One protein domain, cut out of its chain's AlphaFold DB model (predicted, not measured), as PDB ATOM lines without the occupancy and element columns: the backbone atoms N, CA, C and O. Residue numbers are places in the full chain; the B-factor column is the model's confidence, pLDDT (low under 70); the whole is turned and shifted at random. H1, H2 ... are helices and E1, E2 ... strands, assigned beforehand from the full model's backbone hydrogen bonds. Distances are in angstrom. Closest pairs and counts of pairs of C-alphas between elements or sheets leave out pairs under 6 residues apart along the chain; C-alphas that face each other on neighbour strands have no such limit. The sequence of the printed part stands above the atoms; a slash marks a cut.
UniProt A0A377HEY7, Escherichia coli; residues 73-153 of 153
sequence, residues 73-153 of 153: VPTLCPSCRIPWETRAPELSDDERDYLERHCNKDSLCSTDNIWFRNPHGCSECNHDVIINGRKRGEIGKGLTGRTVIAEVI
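This is residues 73 to 153 of the 153 residues of a protein of Escherichia coli (UniProt A0A377HEY7). Hairpin E2 and E3 forms one end of a loose, flat structure, helices H1 and H2 lie toward the other, and short E1 pairs with long E4. The printed part has 81 residues, mixed class, in order E1, H1, H2, E2, E3, E4; both two-stranded sheets are antiparallel. The radius of gyration of the C-alphas is 16.1 A, the spans 50, 38 and 21 A.

E1, residues 73 to 76, begins at C-alpha 73 (37.785, -30.943, 30.389); H1 is 84 to 90, H2 93 to 102, E2 127 to 131, E3 134 to 139. E4, 143 to 152, 26.2 A long, ends at C-alpha 152 (52.873, -30.866, 23.807).

N 75 and O 145 of E1 and E4, and N 129 and O 137 of E2 and E3, are within hydrogen-bond range, each 2.9 A. H1 and H2 are close but not clearly touching, C-alphas 88 and 96 closest at 6.7 A. Every O i to N i+4 pair is within range in H2, 1 of 3 in H1, beside 2 of 4 O i to N i+3 pairs.

The H2 to E2 link is long; the printed part has no cut, and no printed residue is under 70.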
ATOM      1  N   VAL A  73      38.202 -30.753  28.999       96.81
ATOM      2  CA  VAL A  73      37.785 -30.943  30.389       96.81
ATOM      3  C   VAL A  73      36.704 -29.929  30.749       96.81
ATOM      4  O   VAL A  73      36.709 -28.811  30.230       96.81
ATOM      5  N   PRO A  74      35.728 -30.294  31.593       96.25
ATOM      6  CA  PRO A  74      34.671 -29.373  31.979       96.25
ATOM      7  C   PRO A  74      35.212 -28.242  32.862       96.25
ATOM      8  O   PRO A  74      36.091 -28.456  33.693       96.25
ATOM      9  N   THR A  75      34.650 -27.044  32.714       97.00
ATOM     10  CA  THR A  75      34.952 -25.899  33.582       97.00
ATOM     11  C   THR A  75      33.919 -25.783  34.694       97.00
ATOM     12  O   THR A  75      32.715 -25.948  34.467       97.00
ATOM     13  N   LEU A  76      34.389 -25.473  35.902       97.75
ATOM     14  CA  LEU A  76      33.523 -25.231  37.053       97.75
ATOM     15  C   LEU A  76      32.676 -23.969  36.851       97.75
ATOM     16  O   LEU A  76      33.148 -22.982  36.290       97.75
ATOM     17  N   CYS A  77      31.443 -23.992  37.356       97.56
ATOM     18  CA  CYS A  77      30.581 -22.816  37.403       97.56
ATOM     19  C   CYS A  77      31.211 -21.728  38.295       97.56
ATOM     20  O   CYS A  77      31.420 -21.981  39.486       97.56
ATOM     21  N   PRO A  78      31.471 -20.511  37.781       96.62
ATOM     22  CA  PRO A  78      32.052 -19.434  38.584       96.62
ATOM     23  C   PRO A  78      31.171 -19.018  39.767       96.62
ATOM     24  O   PRO A  78      31.700 -18.643  40.809       96.62
ATOM     25  N   SER A  79      29.847 -19.126  39.618       97.12
ATOM     26  CA  SER A  79      28.858 -18.669  40.602       97.12
ATOM     27  C   SER A  79      28.679 -19.610  41.792       97.12
ATOM     28  O   SER A  79      28.197 -19.177  42.833       97.12
ATOM     29  N   CYS A  80      29.024 -20.897  41.657       97.25
ATOM     30  CA  CYS A  80      28.765 -21.886  42.708       97.25
ATOM     31  C   CYS A  80      29.920 -22.850  42.997       97.25
ATOM     32  O   CYS A  80      29.718 -23.804  43.745       97.25
ATOM     33  N   ARG A  81      31.099 -22.671  42.389       97.25
ATOM     34  CA  ARG A  81      32.295 -23.458  42.731       97.25
ATOM     35  C   ARG A  81      32.637 -23.306  44.218       97.25
ATOM     36  O   ARG A  81      32.503 -22.222  44.776       97.25
ATOM     37  N   ILE A  82      33.070 -24.396  44.841       97.19
ATOM     38  CA  ILE A  82      33.344 -24.475  46.281       97.19
ATOM     39  C   ILE A  82      34.841 -24.227  46.503       97.19
ATOM     40  O   ILE A  82      35.642 -24.894  45.847       97.19
ATOM     41  N   PRO A  83      35.242 -23.289  47.373       96.00
ATOM     42  CA  PRO A  83      36.651 -23.033  47.650       96.00
ATOM     43  C   PRO A  83      37.252 -24.088  48.589       96.00
ATOM     44  O   PRO A  83      36.524 -24.826  49.267       96.00
ATOM     45  N   TRP A  84      38.582 -24.164  48.620       94.56
ATOM     46  CA  TRP A  84      39.332 -25.125  49.427       94.56
ATOM     47  C   TRP A  84      38.935 -25.118  50.901       94.56
ATOM     48  O   TRP A  84      38.663 -26.178  51.447       94.56
ATOM     49  N   GLU A  85      38.792 -23.954  51.532       94.12
ATOM     50  CA  GLU A  85      38.514 -23.837  52.971       94.12
ATOM     51  C   GLU A  85      37.181 -24.487  53.359       94.12
ATOM     52  O   GLU A  85      37.023 -24.988  54.469       94.12
ATOM     53  N   THR A  86      36.221 -24.499  52.429       95.25
ATOM     54  CA  THR A  86      34.923 -25.156  52.623       95.25
ATOM     55  C   THR A  86      35.001 -26.651  52.331       95.25
ATOM     56  O   THR A  86      34.375 -27.441  53.029       95.25
ATOM     57  N   ARG A  87      35.755 -27.058  51.300       94.62
ATOM     58  CA  ARG A  87      35.793 -28.458  50.859       94.62
ATOM     59  C   ARG A  87      36.780 -29.318  51.644       94.62
ATOM     60  O   ARG A  87      36.493 -30.486  51.879       94.62
ATOM     61  N   ALA A  88      37.925 -28.770  52.036       93.12
ATOM     62  CA  ALA A  88      39.021 -29.506  52.652       93.12
ATOM     63  C   ALA A  88      38.601 -30.324  53.884       93.12
ATOM     64  O   ALA A  88      39.025 -31.479  53.956       93.12
ATOM     65  N   PRO A  89      37.744 -29.827  54.805       94.50
ATOM     66  CA  PRO A  89      37.271 -30.612  55.949       94.50
ATOM     67  C   PRO A  89      36.473 -31.871  55.577       94.50
ATOM     68  O   PRO A  89      36.394 -32.788  56.385       94.50
ATOM     69  N   GLU A  90      35.886 -31.918  54.378       95.12
ATOM     70  CA  GLU A  90      35.069 -33.038  53.888       95.12
ATOM     71  C   GLU A  90      35.872 -34.075  53.083       95.12
ATOM     72  O   GLU A  90      35.335 -35.131  52.746       95.12
ATOM     73  N   LEU A  91      37.122 -33.766  52.722       93.75
ATOM     74  CA  LEU A  91      38.006 -34.674  51.987       93.75
ATOM     75  C   LEU A  91      38.588 -35.740  52.917       93.75
ATOM     76  O   LEU A  91      38.801 -35.488  54.105       93.75
ATOM     77  N   SER A  92      38.895 -36.910  52.357       96.44
ATOM     78  CA  SER A  92      39.716 -37.902  53.058       96.44
ATOM     79  C   SER A  92      41.141 -37.385  53.275       96.44
ATOM     80  O   SER A  92      41.622 -36.524  52.532       96.44
ATOM     81  N   ASP A  93      41.833 -37.931  54.278       95.06
ATOM     82  CA  ASP A  93      43.218 -37.549  54.578       95.06
ATOM     83  C   ASP A  93      44.142 -37.777  53.366       95.06
ATOM     84  O   ASP A  93      44.952 -36.911  53.043       95.06
ATOM     85  N   ASP A  94      43.947 -38.878  52.629       95.25
ATOM     86  CA  ASP A  94      44.708 -39.197  51.413       95.25
ATOM     87  C   ASP A  94      44.481 -38.174  50.287       95.25
ATOM     88  O   ASP A  94      45.427 -37.773  49.606       95.25
ATOM     89  N   GLU A  95      43.234 -37.740  50.072       93.88
ATOM     90  CA  GLU A  95      42.907 -36.727  49.059       93.88
ATOM     91  C   GLU A  95      43.492 -35.364  49.419       93.88
ATOM     92  O   GLU A  95      44.020 -34.667  48.547       93.88
ATOM     93  N   ARG A  96      43.404 -34.983  50.699       92.88
ATOM     94  CA  ARG A  96      43.960 -33.723  51.188       92.88
ATOM     95  C   ARG A  96      45.475 -33.708  51.013       92.88
ATOM     96  O   ARG A  96      45.995 -32.795  50.375       92.88
ATOM     97  N   ASP A  97      46.151 -34.752  51.483       93.50
ATOM     98  CA  ASP A  97      47.604 -34.890  51.390       93.50
ATOM     99  C   ASP A  97      48.069 -34.959  49.922       93.50
ATOM    100  O   ASP A  97      49.054 -34.332  49.534       93.50
ATOM    101  N   TYR A  98      47.323 -35.638  49.040       93.62
ATOM    102  CA  TYR A  98      47.617 -35.628  47.604       93.62
ATOM    103  C   TYR A  98      47.581 -34.215  47.005       93.62
ATOM    104  O   TYR A  98      48.501 -33.849  46.265       93.62
ATOM    105  N   LEU A  99      46.544 -33.427  47.306       93.12
ATOM    106  CA  LEU A  99      46.386 -32.075  46.766       93.12
ATOM    107  C   LEU A  99      47.423 -31.110  47.345       93.12
ATOM    108  O   LEU A  99      48.035 -30.368  46.581       93.12
ATOM    109  N   GLU A 100      47.700 -31.176  48.646       90.81
ATOM    110  CA  GLU A 100      48.746 -30.380  49.301       90.81
ATOM    111  C   GLU A 100      50.145 -30.703  48.750       90.81
ATOM    112  O   GLU A 100      50.957 -29.803  48.525       90.81
ATOM    113  N   ARG A 101      50.422 -31.981  48.446       91.31
ATOM    114  CA  ARG A 101      51.708 -32.410  47.876       91.31
ATOM    115  C   ARG A 101      51.922 -31.995  46.421       91.31
ATOM    116  O   ARG A 101      53.070 -31.777  46.040       91.31
ATOM    117  N   HIS A 102      50.869 -31.932  45.602       90.94
ATOM    118  CA  HIS A 102      51.000 -31.716  44.150       90.94
ATOM    119  C   HIS A 102      50.556 -30.324  43.672       90.94
ATOM    120  O   HIS A 102      50.984 -29.887  42.604       90.94
ATOM    121  N   CYS A 103      49.726 -29.611  44.435       90.19
ATOM    122  CA  CYS A 103      49.317 -28.234  44.152       90.19
ATOM    123  C   CYS A 103      50.126 -27.247  45.007       90.19
ATOM    124  O   CYS A 103      49.596 -26.552  45.870       90.19
ATOM    125  N   ASN A 104      51.439 -27.217  44.781       88.25
ATOM    126  CA  ASN A 104      52.395 -26.411  45.548       88.25
ATOM    127  C   ASN A 104      53.405 -25.679  44.651       88.25
ATOM    128  O   ASN A 104      54.546 -25.434  45.045       88.25
ATOM    129  N   LYS A 105      53.008 -25.364  43.418       88.56
ATOM    130  CA  LYS A 105      53.888 -24.726  42.440       88.56
ATOM    131  C   LYS A 105      53.594 -23.237  42.374       88.56
ATOM    132  O   LYS A 105      52.511 -22.839  41.936       88.56
ATOM    133  N   ASP A 106      54.588 -22.436  42.746       84.50
ATOM    134  CA  ASP A 106      54.510 -20.977  42.737       84.50
ATOM    135  C   ASP A 106      53.940 -20.443  41.420       84.50
ATOM    136  O   ASP A 106      54.321 -20.867  40.327       84.50
ATOM    137  N   SER A 107      53.017 -19.485  41.533       82.19
ATOM    138  CA  SER A 107      52.298 -18.855  40.412       82.19
ATOM    139  C   SER A 107      51.404 -19.778  39.571       82.19
ATOM    140  O   SER A 107      50.754 -19.289  38.649       82.19
ATOM    141  N   LEU A 108      51.334 -21.082  39.871       83.62
ATOM    142  CA  LEU A 108      50.492 -22.035  39.145       83.62
ATOM    143  C   LEU A 108      49.373 -22.610  40.016       83.62
ATOM    144  O   LEU A 108      48.221 -22.608  39.595       83.62
ATOM    145  N   CYS A 109      49.703 -23.127  41.198       88.06
ATOM    146  CA  CYS A 109      48.760 -23.858  42.042       88.06
ATOM    147  C   CYS A 109      49.172 -23.743  43.512       88.06
ATOM    148  O   CYS A 109      50.306 -24.084  43.856       88.06
ATOM    149  N   SER A 110      48.246 -23.286  44.351       89.00
ATOM    150  CA  SER A 110      48.330 -23.288  45.812       89.00
ATOM    151  C   SER A 110      46.985 -23.739  46.377       89.00
ATOM    152  O   SER A 110      45.955 -23.561  45.734       89.00
ATOM    153  N   THR A 111      46.946 -24.290  47.587       86.94
ATOM    154  CA  THR A 111      45.684 -24.741  48.204       86.94
ATOM    155  C   THR A 111      44.602 -23.661  48.216       86.94
ATOM    156  O   THR A 111      43.444 -23.949  47.931       86.94
ATOM    157  N   ASP A 112      44.993 -22.403  48.414       86.12
ATOM    158  CA  ASP A 112      44.088 -21.247  48.486       86.12
ATOM    159  C   ASP A 112      43.423 -20.906  47.136       86.12
ATOM    160  O   ASP A 112      42.451 -20.152  47.079       86.12
ATOM    161  N   ASN A 113      43.941 -21.440  46.024       88.75
ATOM    162  CA  ASN A 113      43.392 -21.236  44.683       88.75
ATOM    163  C   ASN A 113      42.785 -22.506  44.059       88.75
ATOM    164  O   ASN A 113      42.455 -22.513  42.869       88.75
ATOM    165  N   ILE A 114      42.560 -23.553  44.866       93.25
ATOM    166  CA  ILE A 114      41.832 -24.755  44.448       93.25
ATOM    167  C   ILE A 114      40.324 -24.535  44.600       93.25
ATOM    168  O   ILE A 114      39.817 -24.139  45.652       93.25
ATOM    169  N   TRP A 115      39.582 -24.875  43.545       95.00
ATOM    170  CA  TRP A 115      38.123 -24.887  43.554       95.00
ATOM    171  C   TRP A 115      37.571 -26.258  43.193       95.00
ATOM    172  O   TRP A 115      38.115 -26.977  42.356       95.00
ATOM    173  N   PHE A 116      36.421 -26.573  43.772       96.00
ATOM    174  CA  PHE A 116      35.725 -27.834  43.601       96.00
ATOM    175  C   PHE A 116      34.347 -27.619  42.988       96.00
ATOM    176  O   PHE A 116      33.703 -26.575  43.124       96.00
ATOM    177  N   ARG A 117      33.872 -28.649  42.296       96.88
ATOM    178  CA  ARG A 117      32.524 -28.674  41.741       96.88
ATOM    179  C   ARG A 117      31.494 -28.744  42.866       96.88
ATOM    180  O   ARG A 117      31.551 -29.648  43.688       96.88
ATOM    181  N   ASN A 118      30.489 -27.873  42.817       96.44
ATOM    182  CA  ASN A 118      29.267 -28.058  43.593       96.44
ATOM    183  C   ASN A 118      28.331 -29.041  42.861       96.44
ATOM    184  O   ASN A 118      27.851 -28.708  41.774       96.44
ATOM    185  N   PRO A 119      28.053 -30.235  43.419       93.25
ATOM    186  CA  PRO A 119      27.246 -31.255  42.747       93.25
ATOM    187  C   PRO A 119      25.767 -30.868  42.601       93.25
ATOM    188  O   PRO A 119      25.097 -31.376  41.700       93.25
ATOM    189  N   HIS A 120      25.262 -29.970  43.451       94.19
ATOM    190  CA  HIS A 120      23.884 -29.480  43.383       94.19
ATOM    191  C   HIS A 120      23.702 -28.410  42.298       94.19
ATOM    192  O   HIS A 120      22.610 -28.263  41.750       94.19
ATOM    193  N   GLY A 121      24.779 -27.709  41.935       95.44
ATOM    194  CA  GLY A 121      24.726 -26.583  41.008       95.44
ATOM    195  C   GLY A 121      23.959 -25.377  41.560       95.44
ATOM    196  O   GLY A 121      23.711 -25.265  42.759       95.44
ATOM    197  N   CYS A 122      23.621 -24.446  40.673       96.12
ATOM    198  CA  CYS A 122      22.855 -23.234  40.959       96.12
ATOM    199  C   CYS A 122      22.019 -22.834  39.733       96.12
ATOM    200  O   CYS A 122      22.134 -23.460  38.677       96.12
ATOM    201  N   SER A 123      21.221 -21.769  39.850       95.56
ATOM    202  CA  SER A 123      20.386 -21.242  38.760       95.56
ATOM    203  C   SER A 123      21.163 -20.857  37.495       95.56
ATOM    204  O   SER A 123      20.591 -20.880  36.413       95.56
ATOM    205  N   GLU A 124      22.454 -20.531  37.617       95.50
ATOM    206  CA  GLU A 124      23.302 -20.115  36.489       95.50
ATOM    207  C   GLU A 124      23.839 -21.289  35.663       95.50
ATOM    208  O   GLU A 124      24.106 -21.138  34.476       95.50
ATOM    209  N   CYS A 125      24.046 -22.456  36.280       95.88
ATOM    210  CA  CYS A 125      24.606 -23.616  35.583       95.88
ATOM    211  C   CYS A 125      23.589 -24.715  35.314       95.88
ATOM    212  O   CYS A 125      23.835 -25.566  34.464       95.88
ATOM    213  N   ASN A 126      22.496 -24.765  36.072       96.00
ATOM    214  CA  ASN A 126      21.510 -25.816  35.918       96.00
ATOM    215  C   ASN A 126      20.512 -25.439  34.832       96.00
ATOM    216  O   ASN A 126      19.840 -24.411  34.907       96.00
ATOM    217  N   HIS A 127      20.399 -26.306  33.831       93.56
ATOM    218  CA  HIS A 127      19.477 -26.100  32.723       93.56
ATOM    219  C   HIS A 127      18.608 -27.327  32.505       93.56
ATOM    220  O   HIS A 127      19.098 -28.460  32.450       93.56
ATOM    221  N   ASP A 128      17.316 -27.080  32.322       94.12
ATOM    222  CA  ASP A 128      16.349 -28.115  32.001       94.12
ATOM    223  C   ASP A 128      16.426 -28.479  30.522       94.12
ATOM    224  O   ASP A 128      16.277 -27.643  29.631       94.12
ATOM    225  N   VAL A 129      16.615 -29.766  30.253       93.44
ATOM    226  CA  VAL A 129      16.578 -30.303  28.897       93.44
ATOM    227  C   VAL A 129      15.139 -30.666  28.576       93.44
ATOM    228  O   VAL A 129      14.613 -31.671  29.063       93.44
ATOM    229  N   ILE A 130      14.489 -29.846  27.753       94.31
ATOM    230  CA  ILE A 130      13.111 -30.058  27.306       94.31
ATOM    231  C   ILE A 130      13.138 -30.615  25.882       94.31
ATOM    232  O   ILE A 130      13.635 -29.971  24.966       94.31
ATOM    233  N   ILE A 131      12.574 -31.810  25.684       93.81
ATOM    234  CA  ILE A 131      12.435 -32.434  24.359       93.81
ATOM    235  C   ILE A 131      10.966 -32.792  24.160       93.81
ATOM    236  O   ILE A 131      10.386 -33.519  24.971       93.81
ATOM    237  N   ASN A 132      10.368 -32.291  23.076       94.88
ATOM    238  CA  ASN A 132       8.944 -32.450  22.756       94.88
ATOM    239  C   ASN A 132       8.023 -31.974  23.897       94.88
ATOM    240  O   ASN A 132       7.078 -32.665  24.277       94.88
ATOM    241  N   GLY A 133       8.347 -30.824  24.500       92.94
ATOM    242  CA  GLY A 133       7.558 -30.215  25.578       92.94
ATOM    243  C   GLY A 133       7.619 -30.938  26.928       92.94
ATOM    244  O   GLY A 133       6.924 -30.543  27.857       92.94
ATOM    245  N   ARG A 134       8.440 -31.988  27.070       93.56
ATOM    246  CA  ARG A 134       8.638 -32.709  28.335       93.56
ATOM    247  C   ARG A 134      10.065 -32.529  28.835       93.56
ATOM    248  O   ARG A 134      11.012 -32.699  28.065       93.56
ATOM    249  N   LYS A 135      10.216 -32.255  30.134       94.25
ATOM    250  CA  LYS A 135      11.519 -32.273  30.810       94.25
ATOM    251  C   LYS A 135      12.086 -33.695  30.760       94.25
ATOM    252  O   LYS A 135      11.461 -34.636  31.244       94.25
ATOM    253  N   ARG A 136      13.245 -33.852  30.122       93.56
ATOM    254  CA  ARG A 136      13.983 -35.119  29.988       93.56
ATOM    255  C   ARG A 136      15.127 -35.245  30.984       93.56
ATOM    256  O   ARG A 136      15.548 -36.359  31.266       93.56
ATOM    257  N   GLY A 137      15.609 -34.129  31.515       91.38
ATOM    258  CA  GLY A 137      16.675 -34.111  32.502       91.38
ATOM    259  C   GLY A 137      17.120 -32.695  32.827       91.38
ATOM    260  O   GLY A 137      16.537 -31.725  32.346       91.38
ATOM    261  N   GLU A 138      18.166 -32.610  33.637       90.81
ATOM    262  CA  GLU A 138      18.829 -31.375  34.046       90.81
ATOM    263  C   GLU A 138      20.336 -31.548  33.829       90.81
ATOM    264  O   GLU A 138      20.913 -32.576  34.211       90.81
ATOM    265  N   ILE A 139      20.959 -30.570  33.177       92.12
ATOM    266  CA  ILE A 139      22.385 -30.564  32.826       92.12
ATOM    267  C   ILE A 139      23.135 -29.456  33.570       92.12
ATOM    268  O   ILE A 139      22.533 -28.623  34.237       92.12
ATOM    269  N   GLY A 140      24.466 -29.476  33.468       92.38
ATOM    270  CA  GLY A 140      25.366 -28.519  34.112       92.38
ATOM    271  C   GLY A 140      25.811 -28.984  35.492       92.38
ATOM    272  O   GLY A 140      26.951 -29.427  35.633       92.38
ATOM    273  N   LYS A 141      24.924 -28.960  36.499       94.44
ATOM    274  CA  LYS A 141      25.201 -29.449  37.870       94.44
ATOM    275  C   LYS A 141      26.568 -28.975  38.387       94.44
ATOM    276  O   LYS A 141      27.453 -29.791  38.646       94.44
ATOM    277  N   GLY A 142      26.779 -27.662  38.411       96.31
ATOM    278  CA  GLY A 142      28.036 -27.028  38.830       96.31
ATOM    279  C   GLY A 142      29.099 -26.860  37.740       96.31
ATOM    280  O   GLY A 142      30.224 -26.483  38.063       96.31
ATOM    281  N   LEU A 143      28.771 -27.120  36.470       96.94
ATOM    282  CA  LEU A 143      29.653 -26.957  35.306       96.94
ATOM    283  C   LEU A 143      28.980 -26.056  34.261       96.94
ATOM    284  O   LEU A 143      27.782 -26.202  34.031       96.94
ATOM    285  N   THR A 144      29.731 -25.155  33.621       94.94
ATOM    286  CA  THR A 144      29.182 -24.163  32.662       94.94
ATOM    287  C   THR A 144      29.829 -24.195  31.277       94.94
ATOM    288  O   THR A 144      29.350 -23.536  30.360       94.94
ATOM    289  N   GLY A 145      30.902 -24.961  31.089       93.94
ATOM    290  CA  GLY A 145      31.642 -24.971  29.832       93.94
ATOM    291  C   GLY A 145      32.718 -26.044  29.787       93.94
ATOM    292  O   GLY A 145      32.696 -27.013  30.554       93.94
ATOM    293  N   ARG A 146      33.654 -25.878  28.854       96.56
ATOM    294  CA  ARG A 146      34.828 -26.735  28.692       96.56
ATOM    295  C   ARG A 146      36.054 -25.887  28.394       96.56
ATOM    296  O   ARG A 146      35.942 -24.827  27.789       96.56
ATOM    297  N   THR A 147      37.208 -26.387  28.801       97.12
ATOM    298  CA  THR A 147      38.520 -25.855  28.440       97.12
ATOM    299  C   THR A 147      39.394 -26.988  27.910       97.12
ATOM    300  O   THR A 147      39.024 -28.163  28.003       97.12
ATOM    301  N   VAL A 148      40.534 -26.639  27.328       97.00
ATOM    302  CA  VAL A 148      41.497 -27.590  26.773       97.00
ATOM    303  C   VAL A 148      42.631 -27.793  27.771       97.00
ATOM    304  O   VAL A 148      43.166 -26.832  28.318       97.00
ATOM    305  N   ILE A 149      43.020 -29.050  27.964       96.19
ATOM    306  CA  ILE A 149      44.351 -29.409  28.455       96.19
ATOM    307  C   ILE A 149      45.104 -30.090  27.316       96.19
ATOM    308  O   ILE A 149      44.499 -30.828  26.531       96.19
ATOM    309  N   ALA A 150      46.404 -29.837  27.215       96.38
ATOM    310  CA  ALA A 150      47.231 -30.384  26.151       96.38
ATOM    311  C   ALA A 150      48.569 -30.892  26.688       96.38
ATOM    312  O   ALA A 150      49.199 -30.254  27.530       96.38
ATOM    313  N   GLU A 151      48.985 -32.040  26.168       96.62
ATOM    314  CA  GLU A 151      50.357 -32.532  26.196       96.62
ATOM    315  C   GLU A 151      51.011 -32.103  24.878       96.62
ATOM    316  O   GLU A 151      50.478 -32.407  23.808       96.62
ATOM    317  N   VAL A 152      52.125 -31.374  24.963       96.06
ATOM    318  CA  VAL A 152      52.873 -30.866  23.807       96.06
ATOM    319  C   VAL A 152      54.295 -31.399  23.892       96.06
ATOM    320  O   VAL A 152      54.938 -31.245  24.934       96.06
ATOM    321  N   ILE A 153      54.748 -32.031  22.812       93.06
ATOM    322  CA  ILE A 153      56.096 -32.583  22.644       93.06
ATOM    323  C   ILE A 153      56.708 -31.987  21.386       93.06
ATOM    324  O   ILE A 153      56.000 -31.983  20.351       93.06
TER     325      ILE A 153